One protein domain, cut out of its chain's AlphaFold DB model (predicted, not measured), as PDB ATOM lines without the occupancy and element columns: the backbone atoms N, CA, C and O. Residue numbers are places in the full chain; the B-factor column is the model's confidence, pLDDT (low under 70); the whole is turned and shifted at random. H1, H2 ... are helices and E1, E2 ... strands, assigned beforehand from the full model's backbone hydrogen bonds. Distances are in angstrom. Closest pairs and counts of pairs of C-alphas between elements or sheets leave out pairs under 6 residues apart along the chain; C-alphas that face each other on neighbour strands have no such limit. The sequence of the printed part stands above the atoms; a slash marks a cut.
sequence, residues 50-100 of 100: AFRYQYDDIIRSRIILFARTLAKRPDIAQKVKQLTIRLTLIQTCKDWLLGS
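This is residues 50 to 100 of the 100 residues of the protein "F-box domain-containing protein" of Clathrospora elynae (UniProt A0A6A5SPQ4). A flat, open loop of chain has the long helix H1 along one side and a tiny two-strand ribbon, E1 beside E2, on the other, with the short helix H2 at the turn after H1; from this loop the last stretch runs out as a long tail, of which residues 91 to 100 stick out. The 51 printed residues include two named strands and two named helices, in the order E1, H1, H2, E2; the sheet is E1 next to E2, parallel, and the class is mixed, helices and strands. The whole is extended, a rod spanning 59 by 17 by 7 A, with a radius of gyration of the C-alphas of 16.9 A.

Find C-alpha 50 at (111.192, 102.490, 81.428), where strand E1, residues 50 to 52, begins. Next look at C-alpha 56 at (118.843, 99.993, 94.315); from there helix H1, residues 56 to 72, runs 24.7 A. Helix H2 follows at residues 74 to 77, and strand E2, residues 84 to 86, ends at C-alpha 86 at (116.786, 106.050, 84.605).

E1 and E2 are parallel at 12 degrees, with N 51 and O 84 within hydrogen-bond range at 2.9 A. With H1 and H2 between them they make a strand-helix-strand unit, two parallel strands joined through helices, with a right-handed crossover. The closest C-alphas of E1 and H1, Phe 51 and Ile 59, are 7.3 A apart. H1, with residues 70 to 71 alone, only just touches H2, only at the corner by their link, with 3 pairs of C-alphas within 8 A; the closest are Leu 70 and Ala 77, 5.0 A. H1 and E2 are apart. In H1 every O i to N i+4 pair is within hydrogen-bond range; H2 is too short for such a pair.

The C-alphas farthest apart, Asp 75 and Ser 100, are 59.0 A apart. The printed part has no cut, and no link is long. Look for pLDDT under 70 at residues 53 to 58 and 87 to 100.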
ATOM      1  N   ALA A  50     110.291 101.667  80.646       80.75
ATOM      2  CA  ALA A  50     111.192 102.490  81.428       80.75
ATOM      3  C   ALA A  50     111.063 102.189  82.926       80.75
ATOM      4  O   ALA A  50     109.969 102.145  83.489       80.75
ATOM      5  N   PHE A  51     112.200 102.030  83.595       79.12
ATOM      6  CA  PHE A  51     112.274 101.879  85.046       79.12
ATOM      7  C   PHE A  51     112.921 103.128  85.648       79.12
ATOM      8  O   PHE A  51     114.013 103.520  85.237       79.12
ATOM      9  N   ARG A  52     112.238 103.769  86.608       72.94
ATOM     10  CA  ARG A  52     112.782 104.907  87.368       72.94
ATOM     11  C   ARG A  52     113.359 104.460  88.694       72.94
ATOM     12  O   ARG A  52     112.760 103.633  89.384       72.94
ATOM     13  N   TYR A  53     114.487 105.065  89.040       67.56
ATOM     14  CA  TYR A  53     115.239 104.755  90.236       67.56
ATOM     15  C   TYR A  53     114.854 105.613  91.428       67.56
ATOM     16  O   TYR A  53     114.862 106.840  91.339       67.56
ATOM     17  N   GLN A  54     114.540 104.938  92.534       60.25
ATOM     18  CA  GLN A  54     114.422 105.538  93.863       60.25
ATOM     19  C   GLN A  54     115.213 104.753  94.928       60.25
ATOM     20  O   GLN A  54     115.654 105.379  95.879       60.25
ATOM     21  N   TYR A  55     115.461 103.442  94.756       60.62
ATOM     22  CA  TYR A  55     116.292 102.598  95.637       60.62
ATOM     23  C   TYR A  55     116.824 101.370  94.862       60.62
ATOM     24  O   TYR A  55     116.079 100.781  94.069       60.62
ATOM     25  N   ASP A  56     118.078 100.977  95.109       64.94
ATOM     26  CA  ASP A  56     118.843  99.993  94.315       64.94
ATOM     27  C   ASP A  56     118.193  98.588  94.262       64.94
ATOM     28  O   ASP A  56     118.011  98.000  93.188       64.94
ATOM     29  N   ASP A  57     117.729  98.063  95.402       63.97
ATOM     30  CA  ASP A  57     117.237  96.676  95.496       63.97
ATOM     31  C   ASP A  57     115.889  96.435  94.796       63.97
ATOM     32  O   ASP A  57     115.636  95.367  94.217       63.97
ATOM     33  N   ILE A  58     115.010  97.440  94.787       69.12
ATOM     34  CA  ILE A  58     113.669  97.325  94.193       69.12
ATOM     35  C   ILE A  58     113.767  97.248  92.666       69.12
ATOM     36  O   ILE A  58     113.014  96.517  92.018       69.12
ATOM     37  N   ILE A  59     114.704  97.976  92.063       70.81
ATOM     38  CA  ILE A  59     114.863  98.000  90.607       70.81
ATOM     39  C   ILE A  59     115.527  96.739  90.114       70.81
ATOM     40  O   ILE A  59     115.043  96.168  89.139       70.81
ATOM     41  N   ARG A  60     116.584  96.275  90.791       74.94
ATOM     42  CA  ARG A  60     117.214  94.998  90.453       74.94
ATOM     43  C   ARG A  60     116.155  93.895  90.422       74.94
ATOM     44  O   ARG A  60     116.055  93.167  89.438       74.94
ATOM     45  N   SER A  61     115.277  93.866  91.424       81.56
ATOM     46  CA  SER A  61     114.143  92.938  91.474       81.56
ATOM     47  C   SER A  61     113.172  93.115  90.297       81.56
ATOM     48  O   SER A  61     112.800  92.133  89.656       81.56
ATOM     49  N   ARG A  62     112.784  94.351  89.950       82.06
ATOM     50  CA  ARG A  62     111.874  94.632  88.819       82.06
ATOM     51  C   ARG A  62     112.476  94.288  87.458       82.06
ATOM     52  O   ARG A  62     111.768  93.724  86.631       82.06
ATOM     53  N   ILE A  63     113.756  94.573  87.235       84.06
ATOM     54  CA  ILE A  63     114.469  94.215  86.003       84.06
ATOM     55  C   ILE A  63     114.565  92.695  85.884       84.06
ATOM     56  O   ILE A  63     114.274  92.155  84.821       84.06
ATOM     57  N   ILE A  64     114.898  91.987  86.969       87.94
ATOM     58  CA  ILE A  64     114.939  90.517  86.976       87.94
ATOM     59  C   ILE A  64     113.557  89.935  86.665       87.94
ATOM     60  O   ILE A  64     113.441  89.020  85.850       87.94
ATOM     61  N   LEU A  65     112.494  90.460  87.283       89.44
ATOM     62  CA  LEU A  65     111.124  90.030  86.998       89.44
ATOM     63  C   LEU A  65     110.724  90.327  85.551       89.44
ATOM     64  O   LEU A  65     110.091  89.486  84.909       89.44
ATOM     65  N   PHE A  66     111.122  91.481  85.018       89.38
ATOM     66  CA  PHE A  66     110.887  91.842  83.626       89.38
ATOM     67  C   PHE A  66     111.620  90.893  82.671       89.38
ATOM     68  O   PHE A  66     110.984  90.294  81.811       89.38
ATOM     69  N   ALA A  67     112.911  90.637  82.889       89.50
ATOM     70  CA  ALA A  67     113.694  89.679  82.109       89.50
ATOM     71  C   ALA A  67     113.100  88.260  82.168       89.50
ATOM     72  O   ALA A  67     112.946  87.605  81.139       89.50
ATOM     73  N   ARG A  68     112.673  87.802  83.355       94.25
ATOM     74  CA  ARG A  68     111.948  86.528  83.516       94.25
ATOM     75  C   ARG A  68     110.640  86.509  82.732       94.25
ATOM     76  O   ARG A  68     110.279  85.472  82.182       94.25
ATOM     77  N   THR A  69     109.925  87.630  82.695       92.25
ATOM     78  CA  THR A  69     108.682  87.763  81.928       92.25
ATOM     79  C   THR A  69     108.965  87.643  80.437       92.25
ATOM     80  O   THR A  69     108.309  86.846  79.777       92.25
ATOM     81  N   LEU A  70     109.981  88.341  79.922       91.81
ATOM     82  CA  LEU A  70     110.375  88.246  78.514       91.81
ATOM     83  C   LEU A  70     110.809  86.827  78.129       91.81
ATOM     84  O   LEU A  70     110.407  86.335  77.080       91.81
ATOM     85  N   ALA A  71     111.548  86.138  79.002       93.69
ATOM     86  CA  ALA A  71     111.951  84.751  78.774       93.69
ATOM     87  C   ALA A  71     110.754  83.782  78.705       93.69
ATOM     88  O   ALA A  71     110.781  82.819  77.945       93.69
ATOM     89  N   LYS A  72     109.692  84.029  79.484       96.25
ATOM     90  CA  LYS A  72     108.472  83.198  79.501       96.25
ATOM     91  C   LYS A  72     107.452  83.572  78.423       96.25
ATOM     92  O   LYS A  72     106.572  82.773  78.121       96.25
ATOM     93  N   ARG A  73     107.518  84.796  77.900       93.62
ATOM     94  CA  ARG A  73     106.546  85.377  76.964       93.62
ATOM     95  C   ARG A  73     107.275  85.948  75.745       93.62
ATOM     96  O   ARG A  73     107.455  87.168  75.655       93.62
ATOM     97  N   PRO A  74     107.699  85.090  74.797       91.19
ATOM     98  CA  PRO A  74     108.410  85.534  73.598       91.19
ATOM     99  C   PRO A  74     107.564  86.476  72.730       91.19
ATOM    100  O   PRO A  74     108.105  87.364  72.076       91.19
ATOM    101  N   ASP A  75     106.235  86.350  72.785       91.50
ATOM    102  CA  ASP A  75     105.281  87.257  72.141       91.50
ATOM    103  C   ASP A  75     105.399  88.705  72.645       91.50
ATOM    104  O   ASP A  75     105.250  89.651  71.874       91.50
ATOM    105  N   ILE A  76     105.703  88.890  73.934       87.06
ATOM    106  CA  ILE A  76     105.952  90.208  74.528       87.06
ATOM    107  C   ILE A  76     107.370  90.666  74.187       87.06
ATOM    108  O   ILE A  76     107.569  91.821  73.818       87.06
ATOM    109  N   ALA A  77     108.350  89.760  74.255       89.25
ATOM    110  CA  ALA A  77     109.747  90.069  73.952       89.25
ATOM    111  C   ALA A  77     109.942  90.628  72.534       89.25
ATOM    112  O   ALA A  77     110.708  91.568  72.353       89.25
ATOM    113  N   GLN A  78     109.198  90.130  71.543       90.88
ATOM    114  CA  GLN A  78     109.250  90.640  70.165       90.88
ATOM    115  C   GLN A  78     108.768  92.097  70.021       90.88
ATOM    116  O   GLN A  78     109.180  92.806  69.088       90.88
ATOM    117  N   LYS A  79     107.898  92.549  70.935       87.94
ATOM    118  CA  LYS A  79     107.319  93.900  70.936       87.94
ATOM    119  C   LYS A  79     108.236  94.927  71.590       87.94
ATOM    120  O   LYS A  79     108.250  96.072  71.148       87.94
ATOM    121  N   VAL A  80     109.020  94.520  72.589       88.19
ATOM    122  CA  VAL A  80     110.005  95.387  73.250       88.19
ATOM    123  C   VAL A  80     111.101  95.750  72.247       88.19
ATOM    124  O   VAL A  80     111.787  94.876  71.722       88.19
ATOM    125  N   LYS A  81     111.268  97.043  71.962       87.94
ATOM    126  CA  LYS A  81     112.327  97.556  71.072       87.94
ATOM    127  C   LYS A  81     113.448  98.235  71.838       87.94
ATOM    128  O   LYS A  81     114.591  98.200  71.396       87.94
ATOM    129  N   GLN A  82     113.122  98.822  72.982       85.25
ATOM    130  CA  GLN A  82     114.072  99.541  73.811       85.25
ATOM    131  C   GLN A  82     113.724  99.352  75.284       85.25
ATOM    132  O   GLN A  82     112.558  99.264  75.648       85.25
ATOM    133  N   LEU A  83     114.741  99.298  76.140       83.19
ATOM    134  CA  LEU A  83     114.589  99.309  77.589       83.19
ATOM    135  C   LEU A  83     115.335 100.523  78.136       83.19
ATOM    136  O   LEU A  83     116.539 100.652  77.932       83.19
ATOM    137  N   THR A  84     114.628 101.394  78.848       82.25
ATOM    138  CA  THR A  84     115.221 102.580  79.469       82.25
ATOM    139  C   THR A  84     115.335 102.384  80.978       82.25
ATOM    140  O   THR A  84     114.357 102.088  81.662       82.25
ATOM    141  N   ILE A  85     116.523 102.590  81.537       77.38
ATOM    142  CA  ILE A  85     116.747 102.565  82.987       77.38
ATOM    143  C   ILE A  85     117.237 103.956  83.381       77.38
ATOM    144  O   ILE A  85     118.323 104.365  82.978       77.38
ATOM    145  N   ARG A  86     116.421 104.710  84.126       73.56
ATOM    146  CA  ARG A  86     116.786 106.050  84.605       73.56
ATOM    147  C   ARG A  86     117.256 105.968  86.050       73.56
ATOM    148  O   ARG A  86     116.447 105.705  86.941       73.56
ATOM    149  N   LEU A  87     118.547 106.214  86.253       67.44
ATOM    150  CA  LEU A  87     119.187 106.346  87.558       67.44
ATOM    151  C   LEU A  87     118.983 107.777  88.071       67.44
ATOM    152  O   LEU A  87     119.476 108.727  87.472       67.44
ATOM    153  N   THR A  88     118.250 107.930  89.170       61.19
ATOM    154  CA  THR A  88     118.119 109.194  89.894       61.19
ATOM    155  C   THR A  88     119.076 109.097  91.070       61.19
ATOM    156  O   THR A  88     118.771 108.441  92.065       61.19
ATOM    157  N   LEU A  89     120.264 109.684  90.942       54.78
ATOM    158  CA  LEU A  89     121.182 109.810  92.069       54.78
ATOM    159  C   LEU A  89     120.582 110.841  93.030       54.78
ATOM    160  O   LEU A  89     120.682 112.043  92.798       54.78
ATOM    161  N   ILE A  90     119.915 110.384  94.091       54.91
ATOM    162  CA  ILE A  90     119.606 111.256  95.225       54.91
ATOM    163  C   ILE A  90     120.929 111.441  95.963       54.91
ATOM    164  O   ILE A  90     121.372 110.565  96.699       54.91
ATOM    165  N   GLN A  91     121.589 112.563  95.702       49.81
ATOM    166  CA  GLN A  91     122.762 113.003  96.442       49.81
ATOM    167  C   GLN A  91     122.321 113.279  97.888       49.81
ATOM    168  O   GLN A  91     121.755 114.328  98.193       49.81
ATOM    169  N   THR A  92     122.542 112.325  98.790       49.53
ATOM    170  CA  THR A  92     122.453 112.512 100.244       49.53
ATOM    171  C   THR A  92     123.623 113.378 100.722       49.53
ATOM    172  O   THR A  92     124.484 112.955 101.480       49.53
ATOM    173  N   CYS A  93     123.666 114.633 100.276       47.25
ATOM    174  CA  CYS A  93     124.512 115.675 100.855       47.25
ATOM    175  C   CYS A  93     123.635 116.603 101.702       47.25
ATOM    176  O   CYS A  93     123.445 117.768 101.365       47.25
ATOM    177  N   LYS A  94     123.050 116.077 102.782       45.75
ATOM    178  CA  LYS A  94     122.420 116.913 103.821       45.75
ATOM    179  C   LYS A  94     122.744 116.508 105.259       45.75
ATOM    180  O   LYS A  94     122.560 117.338 106.140       45.75
ATOM    181  N   ASP A  95     123.350 115.344 105.484       49.22
ATOM    182  CA  ASP A  95     123.646 114.877 106.848       49.22
ATOM    183  C   ASP A  95     125.020 115.335 107.384       49.22
ATOM    184  O   ASP A  95     125.340 115.080 108.538       49.22
ATOM    185  N   TRP A  96     125.822 116.057 106.588       52.84
ATOM    186  CA  TRP A  96     127.160 116.539 106.987       52.84
ATOM    187  C   TRP A  96     127.260 118.047 107.288       52.84
ATOM    188  O   TRP A  96     128.313 118.495 107.721       52.84
ATOM    189  N   LEU A  97     126.208 118.849 107.076       51.59
ATOM    190  CA  LEU A  97     126.288 120.324 107.183       51.59
ATOM    191  C   LEU A  97     125.602 120.938 108.418       51.59
ATOM    192  O   LEU A  97     125.558 122.158 108.532       51.59
ATOM    193  N   LEU A  98     125.086 120.131 109.351       53.69
ATOM    194  CA  LEU A  98     124.498 120.620 110.615       53.69
ATOM    195  C   LEU A  98     125.212 120.094 111.872       53.69
ATOM    196  O   LEU A  98     124.682 120.201 112.973       53.69
ATOM    197  N   GLY A  99     126.412 119.534 111.715       55.50
ATOM    198  CA  GLY A  99     127.242 119.056 112.818       55.50
ATOM    199  C   GLY A  99     128.665 119.584 112.712       55.50
ATOM    200  O   GLY A  99     129.576 118.820 112.408       55.50
ATOM    201  N   SER A 100     128.855 120.888 112.907       46.31
ATOM    202  CA  SER A 100     130.141 121.529 113.221       46.31
ATOM    203  C   SER A 100     129.876 122.852 113.923       46.31
ATOM    204  O   SER A 100     129.099 123.649 113.353       46.31
TER     205      SER A 100